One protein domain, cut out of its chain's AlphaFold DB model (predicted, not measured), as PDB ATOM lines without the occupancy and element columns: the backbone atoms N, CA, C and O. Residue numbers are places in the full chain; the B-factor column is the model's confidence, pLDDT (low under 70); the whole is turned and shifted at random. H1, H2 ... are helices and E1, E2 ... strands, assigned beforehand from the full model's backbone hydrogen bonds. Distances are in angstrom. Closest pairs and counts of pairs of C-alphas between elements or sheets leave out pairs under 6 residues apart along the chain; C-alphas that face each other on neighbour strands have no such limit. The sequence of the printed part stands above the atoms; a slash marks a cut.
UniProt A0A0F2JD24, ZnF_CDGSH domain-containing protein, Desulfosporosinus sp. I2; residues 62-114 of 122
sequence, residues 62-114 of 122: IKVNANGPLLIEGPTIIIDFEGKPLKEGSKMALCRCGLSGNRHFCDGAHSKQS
ATOM      1  N   ILE A  62     -18.782 -10.220 -38.174       96.81
ATOM      2  CA  ILE A  62     -20.011 -10.545 -38.904       96.81
ATOM      3  C   ILE A  62     -19.914  -9.901 -40.285       96.81
ATOM      4  O   ILE A  62     -20.035  -8.687 -40.429       96.81
ATOM      5  N   LYS A  63     -19.657 -10.710 -41.312       96.94
ATOM      6  CA  LYS A  63     -19.517 -10.259 -42.698       96.94
ATOM      7  C   LYS A  63     -20.829 -10.445 -43.451       96.94
ATOM      8  O   LYS A  63     -21.366 -11.548 -43.510       96.94
ATOM      9  N   VAL A  64     -21.310  -9.391 -44.099       97.62
ATOM     10  CA  VAL A  64     -22.410  -9.497 -45.065       97.62
ATOM     11  C   VAL A  64     -21.862 -10.111 -46.352       97.62
ATOM     12  O   VAL A  64     -20.978  -9.532 -46.984       97.62
ATOM     13  N   ASN A  65     -22.349 -11.292 -46.736       96.44
ATOM     14  CA  ASN A  65     -22.021 -11.861 -48.038       96.44
ATOM     15  C   ASN A  65     -22.942 -11.272 -49.116       96.44
ATOM     16  O   ASN A  65     -24.158 -11.176 -48.907       96.44
ATOM     17  N   ALA A  66     -22.366 -10.916 -50.267       95.75
ATOM     18  CA  ALA A  66     -23.107 -10.327 -51.377       95.75
ATOM     19  C   ALA A  66     -24.242 -11.262 -51.818       95.75
ATOM     20  O   ALA A  66     -24.011 -12.438 -52.102       95.75
ATOM     21  N   ASN A  67     -25.470 -10.740 -51.827       96.25
ATOM     22  CA  ASN A  67     -26.715 -11.458 -52.102       96.25
ATOM     23  C   ASN A  67     -26.879 -12.755 -51.287       96.25
ATOM     24  O   ASN A  67     -27.547 -13.695 -51.706       96.25
ATOM     25  N   GLY A  68     -26.246 -12.814 -50.112       97.12
ATOM     26  CA  GLY A  68     -26.099 -14.028 -49.326       97.12
ATOM     27  C   GLY A  68     -26.232 -13.815 -47.814       97.12
ATOM     28  O   GLY A  68     -26.767 -12.797 -47.362       97.12
ATOM     29  N   PRO A  69     -25.794 -14.803 -47.015       98.31
ATOM     30  CA  PRO A  69     -25.969 -14.819 -45.564       98.31
ATOM     31  C   PRO A  69     -25.062 -13.830 -44.825       98.31
ATOM     32  O   PRO A  69     -24.161 -13.225 -45.406       98.31
ATOM     33  N   LEU A  70     -25.277 -13.719 -43.512       98.38
ATOM     34  CA  LEU A  70     -24.302 -13.140 -42.588       98.38
ATOM     35  C   LEU A  70     -23.318 -14.235 -42.162       98.38
ATOM     36  O   LEU A  70     -23.735 -15.260 -41.625       98.38
ATOM     37  N   LEU A  71     -22.029 -14.036 -42.412       97.94
ATOM     38  CA  LEU A  71     -20.964 -14.961 -42.029       97.94
ATOM     39  C   LEU A  71     -20.369 -14.521 -40.695       97.94
ATOM     40  O   LEU A  71     -19.841 -13.417 -40.594       97.94
ATOM     41  N   ILE A  72     -20.463 -15.383 -39.690       96.94
ATOM     42  CA  ILE A  72     -19.875 -15.184 -38.365       96.94
ATOM     43  C   ILE A  72     -18.500 -15.849 -38.348       96.94
ATOM     44  O   ILE A  72     -18.391 -17.028 -38.685       96.94
ATOM     45  N   GLU A  73     -17.480 -15.112 -37.922       94.88
ATOM     46  CA  GLU A  73     -16.122 -15.598 -37.683       94.88
ATOM     47  C   GLU A  73     -15.660 -15.180 -36.279       94.88
ATOM     48  O   GLU A  73     -15.578 -13.991 -35.976       94.88
ATOM     49  N   GLY A  74     -15.335 -16.156 -35.434       92.25
ATOM     50  CA  GLY A  74     -14.920 -15.954 -34.042       92.25
ATOM     51  C   GLY A  74     -15.803 -16.723 -33.048       92.25
ATOM     52  O   GLY A  74     -16.914 -17.117 -33.410       92.25
ATOM     53  N   PRO A  75     -15.323 -16.980 -31.815       92.19
ATOM     54  CA  PRO A  75     -16.064 -17.737 -30.803       92.19
ATOM     55  C   PRO A  75     -17.429 -17.101 -30.527       92.19
ATOM     56  O   PRO A  75     -17.504 -15.945 -30.128       92.19
ATOM     57  N   THR A  76     -18.512 -17.833 -30.788       93.38
ATOM     58  CA  THR A  76     -19.881 -17.313 -30.676       93.38
ATOM     59  C   THR A  76     -20.833 -18.396 -30.176       93.38
ATOM     60  O   THR A  76     -20.739 -19.557 -30.580       93.38
ATOM     61  N   ILE A  77     -21.802 -17.987 -29.355       94.38
ATOM     62  CA  ILE A  77     -22.949 -18.799 -28.942       94.38
ATOM     63  C   ILE A  77     -24.219 -18.101 -29.434       94.38
ATOM     64  O   ILE A  77     -24.431 -16.920 -29.173       94.38
ATOM     65  N   ILE A  78     -25.066 -18.829 -30.155       93.94
ATOM     66  CA  ILE A  78     -26.430 -18.418 -30.480       93.94
ATOM     67  C   ILE A  78     -27.329 -18.910 -29.356       93.94
ATOM     68  O   ILE A  78     -27.306 -20.099 -29.036       93.94
ATOM     69  N   ILE A  79     -28.132 -18.009 -28.807       94.94
ATOM     70  CA  ILE A  79     -29.130 -18.292 -27.776       94.94
ATOM     71  C   ILE A  79     -30.542 -18.062 -28.323       94.94
ATOM     72  O   ILE A  79     -30.723 -17.296 -29.271       94.94
ATOM     73  N   ASP A  80     -31.531 -18.738 -27.749       91.31
ATOM     74  CA  ASP A  80     -32.945 -18.464 -28.008       91.31
ATOM     75  C   ASP A  80     -33.473 -17.290 -27.160       91.31
ATOM     76  O   ASP A  80     -32.729 -16.622 -26.439       91.31
ATOM     77  N   PHE A  81     -34.773 -17.011 -27.273       90.25
ATOM     78  CA  PHE A  81     -35.432 -15.913 -26.559       90.25
ATOM     79  C   PHE A  81     -35.529 -16.136 -25.040       90.25
ATOM     80  O   PHE A  81     -35.782 -15.178 -24.313       90.25
ATOM     81  N   GLU A  82     -35.319 -17.364 -24.559       93.00
ATOM     82  CA  GLU A  82     -35.248 -17.702 -23.131       93.00
ATOM     83  C   GLU A  82     -33.798 -17.661 -22.614       93.00
ATOM     84  O   GLU A  82     -33.549 -17.869 -21.427       93.00
ATOM     85  N   GLY A  83     -32.828 -17.374 -23.492       88.69
ATOM     86  CA  GLY A  83     -31.405 -17.316 -23.170       88.69
ATOM     87  C   GLY A  83     -30.696 -18.673 -23.207       88.69
ATOM     88  O   GLY A  83     -29.542 -18.768 -22.788       88.69
ATOM     89  N   LYS A  84     -31.343 -19.730 -23.710       94.12
ATOM     90  CA  LYS A  84     -30.753 -21.071 -23.789       94.12
ATOM     91  C   LYS A  84     -29.902 -21.223 -25.059       94.12
ATOM     92  O   LYS A  84     -30.311 -20.768 -26.127       94.12
ATOM     93  N   PRO A  85     -28.730 -21.887 -24.994       94.44
ATOM     94  CA  PRO A  85     -27.873 -22.080 -26.161       94.44
ATOM     95  C   PRO A  85     -28.533 -22.973 -27.223       94.44
ATOM     96  O   PRO A  85     -28.897 -24.118 -26.961       94.44
ATOM     97  N   LEU A  86     -28.623 -22.450 -28.447       93.56
ATOM     98  CA  LEU A  86     -29.034 -23.160 -29.659       93.56
ATOM     99  C   LEU A  86     -27.835 -23.756 -30.404       93.56
ATOM    100  O   LEU A  86     -27.907 -24.872 -30.921       93.56
ATOM    101  N   LYS A  87     -26.732 -23.002 -30.503       94.25
ATOM    102  CA  LYS A  87     -25.524 -23.430 -31.218       94.25
ATOM    103  C   LYS A  87     -24.297 -22.675 -30.734       94.25
ATOM    104  O   LYS A  87     -24.328 -21.457 -30.632       94.25
ATOM    105  N   GLU A  88     -23.201 -23.392 -30.546       95.19
ATOM    106  CA  GLU A  88     -21.878 -22.827 -30.293       95.19
ATOM    107  C   GLU A  88     -20.931 -23.156 -31.455       95.19
ATOM    108  O   GLU A  88     -21.038 -24.217 -32.086       95.19
ATOM    109  N   GLY A  89     -20.025 -22.233 -31.771       93.19
ATOM    110  CA  GLY A  89     -18.990 -22.447 -32.775       93.19
ATOM    111  C   GLY A  89     -18.218 -21.180 -33.131       93.19
ATOM    112  O   GLY A  89     -18.508 -20.091 -32.648       93.19
ATOM    113  N   SER A  90     -17.227 -21.331 -34.011       93.56
ATOM    114  CA  SER A  90     -16.363 -20.231 -34.465       93.56
ATOM    115  C   SER A  90     -16.609 -19.789 -35.910       93.56
ATOM    116  O   SER A  90     -16.040 -18.791 -36.354       93.56
ATOM    117  N   LYS A  91     -17.433 -20.535 -36.659       96.12
ATOM    118  CA  LYS A  91     -17.843 -20.232 -38.035       96.12
ATOM    119  C   LYS A  91     -19.295 -20.628 -38.247       96.12
ATOM    120  O   LYS A  91     -19.640 -21.797 -38.081       96.12
ATOM    121  N   MET A  92     -20.139 -19.675 -38.628       96.94
ATOM    122  CA  MET A  92     -21.562 -19.912 -38.890       96.94
ATOM    123  C   MET A  92     -22.060 -19.021 -40.030       96.94
ATOM    124  O   MET A  92     -21.504 -17.956 -40.283       96.94
ATOM    125  N   ALA A  93     -23.128 -19.445 -40.705       97.94
ATOM    126  CA  ALA A  93     -23.826 -18.641 -41.701       97.94
ATOM    127  C   ALA A  93     -25.281 -18.441 -41.263       97.94
ATOM    128  O   ALA A  93     -26.047 -19.405 -41.211       97.94
ATOM    129  N   LEU A  94     -25.666 -17.202 -40.959       98.06
ATOM    130  CA  LEU A  94     -27.036 -16.849 -40.594       98.06
ATOM    131  C   LEU A  94     -27.837 -16.399 -41.810       98.06
ATOM    132  O   LEU A  94     -27.338 -15.704 -42.700       98.06
ATOM    133  N   CYS A  95     -29.103 -16.798 -41.844       98.12
ATOM    134  CA  CYS A  95     -30.025 -16.408 -42.894       98.12
ATOM    135  C   CYS A  95     -30.258 -14.892 -42.853       98.12
ATOM    136  O   CYS A  95     -30.774 -14.366 -41.872       98.12
ATOM    137  N   ARG A  96     -29.921 -14.202 -43.948       97.75
ATOM    138  CA  ARG A  96     -30.264 -12.787 -44.163       97.75
ATOM    139  C   ARG A  96     -31.542 -12.614 -44.992       97.75
ATOM    140  O   ARG A  96     -32.227 -11.611 -44.855       97.75
ATOM    141  N   CYS A  97     -31.877 -13.592 -45.839       97.25
ATOM    142  CA  CYS A  97     -32.972 -13.483 -46.810       97.25
ATOM    143  C   CYS A  97     -34.366 -13.833 -46.265       97.25
ATOM    144  O   CYS A  97     -35.355 -13.588 -46.945       97.25
ATOM    145  N   GLY A  98     -34.464 -14.470 -45.094       97.00
ATOM    146  CA  GLY A  98     -35.732 -14.932 -44.507       97.00
ATOM    147  C   GLY A  98     -36.337 -16.205 -45.128       97.00
ATOM    148  O   GLY A  98     -37.281 -16.758 -44.562       97.00
ATOM    149  N   LEU A  99     -35.779 -16.707 -46.237       97.12
ATOM    150  CA  LEU A  99     -36.332 -17.814 -47.038       97.12
ATOM    151  C   LEU A  99     -35.830 -19.209 -46.634       97.12
ATOM    152  O   LEU A  99     -36.239 -20.197 -47.237       97.12
ATOM    153  N   SER A 100     -34.923 -19.309 -45.659       98.06
ATOM    154  CA  SER A 100     -34.386 -20.607 -45.240       98.06
ATOM    155  C   SER A 100     -35.460 -21.492 -44.589       98.06
ATOM    156  O   SER A 100     -36.280 -21.019 -43.801       98.06
ATOM    157  N   GLY A 101     -35.425 -22.792 -44.883       97.62
ATOM    158  CA  GLY A 101     -36.146 -23.829 -44.146       97.62
ATOM    159  C   GLY A 101     -35.455 -24.235 -42.838       97.62
ATOM    160  O   GLY A 101     -36.117 -24.751 -41.946       97.62
ATOM    161  N   ASN A 102     -34.158 -23.949 -42.690       95.88
ATOM    162  CA  ASN A 102     -33.355 -24.194 -41.485       95.88
ATOM    163  C   ASN A 102     -33.062 -22.897 -40.702       95.88
ATOM    164  O   ASN A 102     -31.937 -22.653 -40.259       95.88
ATOM    165  N   ARG A 103     -34.063 -22.018 -40.565       94.19
ATOM    166  CA  ARG A 103     -33.921 -20.775 -39.787       94.19
ATOM    167  C   ARG A 103     -33.466 -21.106 -38.363       94.19
ATOM    168  O   ARG A 103     -33.995 -22.018 -37.746       94.19
ATOM    169  N   HIS A 104     -32.492 -20.399 -37.800       94.19
ATOM    170  CA  HIS A 104     -31.920 -19.099 -38.194       94.19
ATOM    171  C   HIS A 104     -30.724 -19.173 -39.159       94.19
ATOM    172  O   HIS A 104     -30.160 -18.148 -39.546       94.19
ATOM    173  N   PHE A 105     -30.327 -20.380 -39.550       97.75
ATOM    174  CA  PHE A 105     -29.141 -20.631 -40.354       97.75
ATOM    175  C   PHE A 105     -29.426 -20.507 -41.846       97.75
ATOM    176  O   PHE A 105     -30.561 -20.573 -42.303       97.75
ATOM    177  N   CYS A 106     -28.374 -20.294 -42.625       98.19
ATOM    178  CA  CYS A 106     -28.458 -20.310 -44.074       98.19
ATOM    179  C   CYS A 106     -28.398 -21.745 -44.613       98.19
ATOM    180  O   CYS A 106     -27.489 -22.498 -44.281       98.19
ATOM    181  N   ASP A 107     -29.304 -22.083 -45.528       98.19
ATOM    182  CA  ASP A 107     -29.370 -23.364 -46.254       98.19
ATOM    183  C   ASP A 107     -29.265 -23.199 -47.787       98.19
ATOM    184  O   ASP A 107     -29.566 -24.111 -48.557       98.19
ATOM    185  N   GLY A 108     -28.884 -22.002 -48.245       97.75
ATOM    186  CA  GLY A 108     -28.773 -21.674 -49.668       97.75
ATOM    187  C   GLY A 108     -30.084 -21.269 -50.352       97.75
ATOM    188  O   GLY A 108     -30.074 -21.035 -51.560       97.75
ATOM    189  N   ALA A 109     -31.204 -21.130 -49.627       98.19
ATOM    190  CA  ALA A 109     -32.473 -20.679 -50.212       98.19
ATOM    191  C   ALA A 109     -32.375 -19.322 -50.937       98.19
ATOM    192  O   ALA A 109     -33.054 -19.125 -51.940       98.19
ATOM    193  N   HIS A 110     -31.496 -18.414 -50.487       97.44
ATOM    194  CA  HIS A 110     -31.253 -17.126 -51.153       97.44
ATOM    195  C   HIS A 110     -30.855 -17.293 -52.627       97.44
ATOM    196  O   HIS A 110     -31.413 -16.617 -53.487       97.44
ATOM    197  N   SER A 111     -29.961 -18.239 -52.934       96.88
ATOM    198  CA  SER A 111     -29.529 -18.511 -54.306       96.88
ATOM    199  C   SER A 111     -30.642 -19.150 -55.126       96.88
ATOM    200  O   SER A 111     -30.883 -18.738 -56.256       96.88
ATOM    201  N   LYS A 112     -31.361 -20.122 -54.544       97.00
ATOM    202  CA  LYS A 112     -32.476 -20.821 -55.215       97.00
ATOM    203  C   LYS A 112     -33.591 -19.859 -55.622       97.00
ATOM    204  O   LYS A 112     -34.197 -20.033 -56.669       97.00
ATOM    205  N   GLN A 113     -33.830 -18.845 -54.795       95.94
ATOM    206  CA  GLN A 113     -34.881 -17.847 -54.992       95.94
ATOM    207  C   GLN A 113     -34.374 -16.567 -55.663       95.94
ATOM    208  O   GLN A 113     -35.103 -15.582 -55.723       95.94
ATOM    209  N   SER A 114     -33.131 -16.557 -56.160       95.25
ATOM    210  CA  SER A 114     -32.526 -15.390 -56.817       95.25
ATOM    211  C   SER A 114     -32.643 -14.095 -55.997       95.25
ATOM    212  O   SER A 114     -32.864 -13.019 -56.549       95.25
TER     213      SER A 114
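Overview. This is residues 62 to 114 of the 122 residues of the protein "ZnF_CDGSH domain-containing protein" of Desulfosporosinus sp. I2 (UniProt A0A0F2JD24). A long hairpin, E2 and E3, folds over sharply along its length, with short E1 beside E2; beyond E3, looped residues 95 to 108 lead to small H1 near one end of the longest axis. The printed part has 53 residues, mostly strand in class, with three named strands and one named helix, in order E1, E2, E3, H1. The antiparallel sheet E1 E2 E3 is a meander, each strand the neighbour of the one before. It is only just compact, close to loose, with radius of gyration of the C-alphas 11.5 A, spanning 33 by 21 by 12 A.

Arrangement. Inner strand E2, residues 70 to 79, forms a hairpin with E3, residues 85 to 94; N 72 and O 92 are within hydrogen-bond range, 2.8 A. E2 bends by 117 degrees at residue 74, E3 by 119 at residue 90. E1, residues 62 to 64, forms a hairpin with E2; N 63 and O 71 are 2.8 A apart. H1, residues 109 to 112, is not on the sheet; it is too short for an O i to N i+4 pair, and its one O i to N i+3 pair is within range.

Along the chain. E1 begins at C-alpha 62 (-20.011, -10.545, -38.904); E2 measures 16.4 A, E3 15.4 A. H1 ends at C-alpha 112 (-32.476, -20.821, -55.215).

Size, cuts and confidence. The farthest C-alphas, of Glu 82 and Ser 114, are 33.9 A apart. The printed part has no cut; the link E3 to H1 is long. No printed residue is under pLDDT 70.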